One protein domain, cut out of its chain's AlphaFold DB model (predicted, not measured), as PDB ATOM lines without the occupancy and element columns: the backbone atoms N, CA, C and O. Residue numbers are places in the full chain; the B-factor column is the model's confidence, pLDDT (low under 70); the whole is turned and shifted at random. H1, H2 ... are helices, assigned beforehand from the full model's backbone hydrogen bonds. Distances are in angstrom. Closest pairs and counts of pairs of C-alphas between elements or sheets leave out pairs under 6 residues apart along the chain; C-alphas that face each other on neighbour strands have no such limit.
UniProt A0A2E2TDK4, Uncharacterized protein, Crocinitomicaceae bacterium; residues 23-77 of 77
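AT A GLANCE: This is residues 23 to 77 of the 77 residues of an uncharacterized protein of Crocinitomicaceae bacterium (UniProt A0A2E2TDK4). Three short helices, H1, H2 and H3, stand as the corners of a flat triangle, with no helix touching another. Residues 23 to 30 lead into H1, the long link of residues 42 to 54 crosses from H1 to H2 with its C-alphas 6 to 18 A from the mean of all C-alphas, and residues 51 to 56, of which 55 and 56 belong to H2, stick out at one end. The printed part has 55 residues, with H1, H2 and H3 in chain order and no named strand, in the class all helix. It is only just loose, close to compact, with a radius of gyration of the C-alphas of 12.2 A and spans of 34 by 24 by 12 A.

IN THESE COORDINATES: H1, the longest helix, is residues 31 to 41, 15.1 A from C-alpha 31 at (141.263, 95.669, 143.864) to C-alpha 41. H2 is residues 55 to 63, 12.4 A long. H3 is residues 68 to 76, 11.8 A long, ending with C-alpha 76 at (127.195, 109.453, 144.710).

HOW THE PARTS SIT: H1 is apart from H2 and from H3. H2 and H3 are apart too, though a tight link of 4 residues joins them. In H1, H2 and H3 every O i to N i+4 pair is within hydrogen-bond range.

THE WHOLE: The two C-alphas farthest apart, those of Lys 40 and Gly 55, are 34.7 A apart. The link from H1 to H2, 13 residues, is long. The printed part has no cut, and no printed residue is under 70 in pLDDT.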
ATOM      1  N   SER A  23     136.819 116.170 144.854       95.12
ATOM      2  CA  SER A  23     137.441 115.295 143.870       95.12
ATOM      3  C   SER A  23     136.840 113.896 143.929       95.12
ATOM      4  O   SER A  23     136.266 113.500 144.950       95.12
ATOM      5  N   ILE A  24     136.990 113.128 142.851       96.25
ATOM      6  CA  ILE A  24     136.633 111.704 142.842       96.25
ATOM      7  C   ILE A  24     137.438 110.977 143.932       96.25
ATOM      8  O   ILE A  24     138.650 111.177 144.071       96.25
ATOM      9  N   LYS A  25     136.766 110.137 144.725       94.44
ATOM     10  CA  LYS A  25     137.374 109.358 145.810       94.44
ATOM     11  C   LYS A  25     137.785 107.977 145.314       94.44
ATOM     12  O   LYS A  25     137.006 107.030 145.347       94.44
ATOM     13  N   PHE A  26     139.039 107.849 144.895       95.31
ATOM     14  CA  PHE A  26     139.584 106.568 144.447       95.31
ATOM     15  C   PHE A  26     140.035 105.667 145.605       95.31
ATOM     16  O   PHE A  26     140.675 106.113 146.562       95.31
ATOM     17  N   ILE A  27     139.789 104.361 145.464       94.25
ATOM     18  CA  ILE A  27     140.434 103.318 146.267       94.25
ATOM     19  C   ILE A  27     141.774 102.989 145.604       94.25
ATOM     20  O   ILE A  27     141.842 102.271 144.608       94.25
ATOM     21  N   ASN A  28     142.857 103.534 146.149       91.62
ATOM     22  CA  ASN A  28     144.186 103.362 145.570       91.62
ATOM     23  C   ASN A  28     144.771 101.971 145.868       91.62
ATOM     24  O   ASN A  28     144.754 101.513 147.011       91.62
ATOM     25  N   ASN A  29     145.362 101.345 144.844       83.06
ATOM     26  CA  ASN A  29     146.213 100.149 144.936       83.06
ATOM     27  C   ASN A  29     145.594  98.934 145.656       83.06
ATOM     28  O   ASN A  29     146.311  98.163 146.295       83.06
ATOM     29  N   SER A  30     144.273  98.737 145.582       93.38
ATOM     30  CA  SER A  30     143.633  97.561 146.185       93.38
ATOM     31  C   SER A  30     142.335  97.177 145.478       93.38
ATOM     32  O   SER A  30     141.266  97.703 145.786       93.38
ATOM     33  N   MET A  31     142.434  96.220 144.552       93.50
ATOM     34  CA  MET A  31     141.263  95.669 143.864       93.50
ATOM     35  C   MET A  31     140.356  94.897 144.831       93.50
ATOM     36  O   MET A  31     139.142  95.037 144.759       93.50
ATOM     37  N   ASP A  32     140.925  94.171 145.797       95.56
ATOM     38  CA  ASP A  32     140.144  93.420 146.792       95.56
ATOM     39  C   ASP A  32     139.244  94.337 147.631       95.56
ATOM     40  O   ASP A  32     138.082  94.015 147.879       95.56
ATOM     41  N   LYS A  33     139.746  95.518 148.023       95.75
ATOM     42  CA  LYS A  33     138.936  96.526 148.722       95.75
ATOM     43  C   LYS A  33     137.845  97.102 147.824       95.75
ATOM     44  O   LYS A  33     136.734  97.302 148.300       95.75
ATOM     45  N   ALA A  34     138.150  97.353 146.550       95.31
ATOM     46  CA  ALA A  34     137.161  97.840 145.593       95.31
ATOM     47  C   ALA A  34     136.044  96.811 145.358       95.31
ATOM     48  O   ALA A  34     134.873  97.173 145.371       95.31
ATOM     49  N   LEU A  35     136.390  95.526 145.227       95.94
ATOM     50  CA  LEU A  35     135.429  94.430 145.093       95.94
ATOM     51  C   LEU A  35     134.555  94.277 146.343       95.94
ATOM     52  O   LEU A  35     133.342  94.139 146.217       95.94
ATOM     53  N   ALA A  36     135.147  94.338 147.539       96.12
ATOM     54  CA  ALA A  36     134.396  94.255 148.790       96.12
ATOM     55  C   ALA A  36     133.418  95.432 148.964       96.12
ATOM     56  O   ALA A  36     132.274  95.228 149.372       96.12
ATOM     57  N   GLU A  37     133.836  96.656 148.628       94.31
ATOM     58  CA  GLU A  37     132.957  97.830 148.698       94.31
ATOM     59  C   GLU A  37     131.851  97.770 147.636       94.31
ATOM     60  O   GLU A  37     130.694  98.046 147.950       94.31
ATOM     61  N   ALA A  38     132.166  97.339 146.411       95.06
ATOM     62  CA  ALA A  38     131.180  97.146 145.347       95.06
ATOM     63  C   ALA A  38     130.118  96.106 145.733       95.06
ATOM     64  O   ALA A  38     128.930  96.356 145.566       95.06
ATOM     65  N   GLN A  39     130.521  94.981 146.338       95.56
ATOM     66  CA  GLN A  39     129.588  93.967 146.852       95.56
ATOM     67  C   GLN A  39     128.682  94.501 147.966       95.56
ATOM     68  O   GLN A  39     127.518  94.120 148.053       95.56
ATOM     69  N   LYS A  40     129.208  95.368 148.838       96.12
ATOM     70  CA  LYS A  40     128.448  95.957 149.947       96.12
ATOM     71  C   LYS A  40     127.465  97.029 149.477       96.12
ATOM     72  O   LYS A  40     126.403  97.184 150.077       96.12
ATOM     73  N   THR A  41     127.856  97.810 148.477       94.12
ATOM     74  CA  THR A  41     127.101  98.982 148.014       94.12
ATOM     75  C   THR A  41     126.231  98.708 146.791       94.12
ATOM     76  O   THR A  41     125.387  99.541 146.482       94.12
ATOM     77  N   ASP A  42     126.404  97.552 146.141       94.62
ATOM     78  CA  ASP A  42     125.770  97.178 144.869       94.62
ATOM     79  C   ASP A  42     126.043  98.198 143.746       94.62
ATOM     80  O   ASP A  42     125.180  98.548 142.943       94.62
ATOM     81  N   LYS A  43     127.278  98.718 143.719       93.12
ATOM     82  CA  LYS A  43     127.745  99.748 142.780       93.12
ATOM     83  C   LYS A  43     128.785  99.206 141.808       93.12
ATOM     84  O   LYS A  43     129.520  98.262 142.103       93.12
ATOM     85  N   LEU A  44     128.876  99.840 140.639       94.56
ATOM     86  CA  LEU A  44     129.889  99.517 139.634       94.56
ATOM     87  C   LEU A  44     131.273 100.037 140.044       94.56
ATOM     88  O   LEU A  44     131.406 101.088 140.666       94.56
ATOM     89  N   ILE A  45     132.324  99.323 139.632       94.81
ATOM     90  CA  ILE A  45     133.711  99.747 139.859       94.81
ATOM     91  C   ILE A  45     134.164 100.633 138.698       94.81
ATOM     92  O   ILE A  45     134.271 100.179 137.558       94.81
ATOM     93  N   PHE A  46     134.494 101.885 139.004       95.19
ATOM     94  CA  PHE A  46     135.177 102.787 138.083       95.19
ATOM     95  C   PHE A  46     136.699 102.645 138.224       95.19
ATOM     96  O   PHE A  46     137.244 102.793 139.319       95.19
ATOM     97  N   ILE A  47     137.389 102.349 137.119       94.31
ATOM     98  CA  ILE A  47     138.839 102.112 137.093       94.31
ATOM     99  C   ILE A  47     139.523 103.237 136.313       94.31
ATOM    100  O   ILE A  47     139.286 103.393 135.117       94.31
ATOM    101  N   ASP A  48     140.417 103.967 136.978       94.56
ATOM    102  CA  ASP A  48     141.367 104.871 136.326       94.56
ATOM    103  C   ASP A  48     142.656 104.108 135.973       94.56
ATOM    104  O   ASP A  48     143.419 103.702 136.853       94.56
ATOM    105  N   ALA A  49     142.882 103.884 134.679       93.56
ATOM    106  CA  ALA A  49     144.061 103.204 134.155       93.56
ATOM    107  C   ALA A  49     144.950 104.200 133.401       93.56
ATOM    108  O   ALA A  49     144.604 104.669 132.316       93.56
ATOM    109  N   TYR A  50     146.127 104.493 133.956       94.50
ATOM    110  CA  TYR A  50     147.059 105.472 133.397       94.50
ATOM    111  C   TYR A  50     148.521 105.026 133.520       94.50
ATOM    112  O   TYR A  50     148.864 104.096 134.248       94.50
ATOM    113  N   THR A  51     149.410 105.731 132.815       95.69
ATOM    114  CA  THR A  51     150.865 105.626 132.998       95.69
ATOM    115  C   THR A  51     151.417 106.906 133.619       95.69
ATOM    116  O   THR A  51     150.885 107.999 133.419       95.69
ATOM    117  N   THR A  52     152.530 106.810 134.348       93.44
ATOM    118  CA  THR A  52     153.136 107.951 135.070       93.44
ATOM    119  C   THR A  52     153.577 109.104 134.162       93.44
ATOM    120  O   THR A  52     153.748 110.236 134.619       93.44
ATOM    121  N   TRP A  53     153.747 108.842 132.869       94.44
ATOM    122  CA  TRP A  53     154.137 109.803 131.839       94.44
ATOM    123  C   TRP A  53     152.994 110.136 130.868       94.44
ATOM    124  O   TRP A  53     153.198 110.901 129.928       94.44
ATOM    125  N   CYS A  54     151.779 109.631 131.102       96.25
ATOM    126  CA  CYS A  54     150.613 109.976 130.298       96.25
ATOM    127  C   CYS A  54     150.195 111.438 130.541       96.25
ATOM    128  O   CYS A  54     149.554 111.765 131.541       96.25
ATOM    129  N   GLY A  55     150.547 112.327 129.608       96.06
ATOM    130  CA  GLY A  55     150.181 113.748 129.650       96.06
ATOM    131  C   GLY A  55     148.666 113.991 129.740       96.06
ATOM    132  O   GLY A  55     148.231 114.671 130.671       96.06
ATOM    133  N   PRO A  56     147.843 113.403 128.850       97.06
ATOM    134  CA  PRO A  56     146.388 113.548 128.909       97.06
ATOM    135  C   PRO A  56     145.776 113.056 130.226       97.06
ATOM    136  O   PRO A  56     144.889 113.707 130.770       97.06
ATOM    137  N   CYS A  57     146.293 111.959 130.786       96.88
ATOM    138  CA  CYS A  57     145.819 111.415 132.058       96.88
ATOM    139  C   CYS A  57     146.076 112.397 133.213       96.88
ATOM    140  O   CYS A  57     145.195 112.646 134.028       96.88
ATOM    141  N   LYS A  58     147.255 113.040 133.242       96.81
ATOM    142  CA  LYS A  58     147.564 114.090 134.229       96.81
ATOM    143  C   LYS A  58     146.642 115.298 134.094       96.81
ATOM    144  O   LYS A  58     146.210 115.847 135.104       96.81
ATOM    145  N   TRP A  59     146.330 115.705 132.864       97.19
ATOM    146  CA  TRP A  59     145.380 116.790 132.629       97.19
ATOM    147  C   TRP A  59     143.978 116.421 133.124       97.19
ATOM    148  O   TRP A  59     143.342 117.221 133.806       97.19
ATOM    149  N   MET A  60     143.520 115.197 132.852       96.94
ATOM    150  CA  MET A  60     142.229 114.693 133.323       96.94
ATOM    151  C   MET A  60     142.158 114.667 134.852       96.94
ATOM    152  O   MET A  60     141.208 115.194 135.425       96.94
ATOM    153  N   ALA A  61     143.196 114.157 135.518       95.44
ATOM    154  CA  ALA A  61     143.280 114.156 136.973       95.44
ATOM    155  C   ALA A  61     143.260 115.568 137.575       95.44
ATOM    156  O   ALA A  61     142.631 115.789 138.604       95.44
ATOM    157  N   ALA A  62     143.914 116.534 136.925       95.50
ATOM    158  CA  ALA A  62     143.984 117.908 137.411       95.50
ATOM    159  C   ALA A  62     142.707 118.730 137.171       95.50
ATOM    160  O   ALA A  62     142.470 119.677 137.919       95.50
ATOM    161  N   ASN A  63     141.916 118.405 136.141       96.00
ATOM    162  CA  ASN A  63     140.800 119.249 135.692       96.00
ATOM    163  C   ASN A  63     139.431 118.567 135.760       96.00
ATOM    164  O   ASN A  63     138.441 119.229 136.053       96.00
ATOM    165  N   MET A  64     139.348 117.273 135.441       95.94
ATOM    166  CA  MET A  64     138.081 116.536 135.396       95.94
ATOM    167  C   MET A  64     137.809 115.835 136.721       95.94
ATOM    168  O   MET A  64     136.707 115.937 137.245       95.94
ATOM    169  N   PHE A  65     138.807 115.172 137.313       96.19
ATOM    170  CA  PHE A  65     138.610 114.465 138.587       96.19
ATOM    171  C   PHE A  65     138.441 115.409 139.783       96.19
ATOM    172  O   PHE A  65     138.028 114.960 140.847       96.19
ATOM    173  N   THR A  66     138.755 116.692 139.609       95.81
ATOM    174  CA  THR A  66     138.600 117.792 140.577       95.81
ATOM    175  C   THR A  66     137.440 118.727 140.232       95.81
ATOM    176  O   THR A  66     137.231 119.730 140.911       95.81
ATOM    177  N   ASN A  67     136.702 118.446 139.153       96.06
ATOM    178  CA  ASN A  67     135.492 119.181 138.828       96.06
ATOM    179  C   ASN A  67     134.369 118.718 139.759       96.06
ATOM    180  O   ASN A  67     134.083 117.524 139.808       96.06
ATOM    181  N   ASP A  68     133.714 119.648 140.454       95.12
ATOM    182  CA  ASP A  68     132.706 119.311 141.465       95.12
ATOM    183  C   ASP A  68     131.558 118.463 140.904       95.12
ATOM    184  O   ASP A  68     131.203 117.458 141.507       95.12
ATOM    185  N   THR A  69     131.025 118.801 139.726       95.00
ATOM    186  CA  THR A  69     129.922 118.048 139.108       95.00
ATOM    187  C   THR A  69     130.329 116.613 138.785       95.00
ATOM    188  O   THR A  69     129.560 115.678 138.996       95.00
ATOM    189  N   VAL A  70     131.550 116.427 138.278       95.88
ATOM    190  CA  VAL A  70     132.090 115.097 137.972       95.88
ATOM    191  C   VAL A  70     132.352 114.328 139.266       95.88
ATOM    192  O   VAL A  70     131.947 113.176 139.394       95.88
ATOM    193  N   ALA A  71     132.998 114.964 140.244       95.69
ATOM    194  CA  ALA A  71     133.296 114.366 141.536       95.69
ATOM    195  C   ALA A  71     132.025 113.917 142.263       95.69
ATOM    196  O   ALA A  71     131.994 112.806 142.785       95.69
ATOM    197  N   ASP A  72     130.984 114.746 142.273       94.81
ATOM    198  CA  ASP A  72     129.697 114.425 142.887       94.81
ATOM    199  C   ASP A  72     129.053 113.228 142.202       94.81
ATOM    200  O   ASP A  72     128.740 112.246 142.869       94.81
ATOM    201  N   PHE A  73     128.979 113.240 140.869       95.50
ATOM    202  CA  PHE A  73     128.422 112.123 140.113       95.50
ATOM    203  C   PHE A  73     129.116 110.794 140.445       95.50
ATOM    204  O   PHE A  73     128.447 109.809 140.751       95.50
ATOM    205  N   TYR A  74     130.450 110.752 140.431       95.75
ATOM    206  CA  TYR A  74     131.187 109.516 140.712       95.75
ATOM    207  C   TYR A  74     131.174 109.108 142.189       95.75
ATOM    208  O   TYR A  74     131.290 107.926 142.479       95.75
ATOM    209  N   ASN A  75     131.068 110.056 143.122       93.69
ATOM    210  CA  ASN A  75     131.049 109.750 144.553       93.69
ATOM    211  C   ASN A  75     129.647 109.349 145.055       93.69
ATOM    212  O   ASN A  75     129.538 108.687 146.089       93.69
ATOM    213  N   GLU A  76     128.584 109.782 144.373       92.62
ATOM    214  CA  GLU A  76     127.195 109.453 144.710       92.62
ATOM    215  C   GLU A  76     126.748 108.107 144.125       92.62
ATOM    216  O   GLU A  76     125.975 107.395 144.775       92.62
ATOM    217  N   ASN A  77     127.273 107.731 142.953       82.44
ATOM    218  CA  ASN A  77     127.021 106.441 142.289       82.44
ATOM    219  C   ASN A  77     128.005 105.349 142.701       82.44
ATOM    220  O   ASN A  77     127.719 104.183 142.374       82.44
TER     221      ASN A  77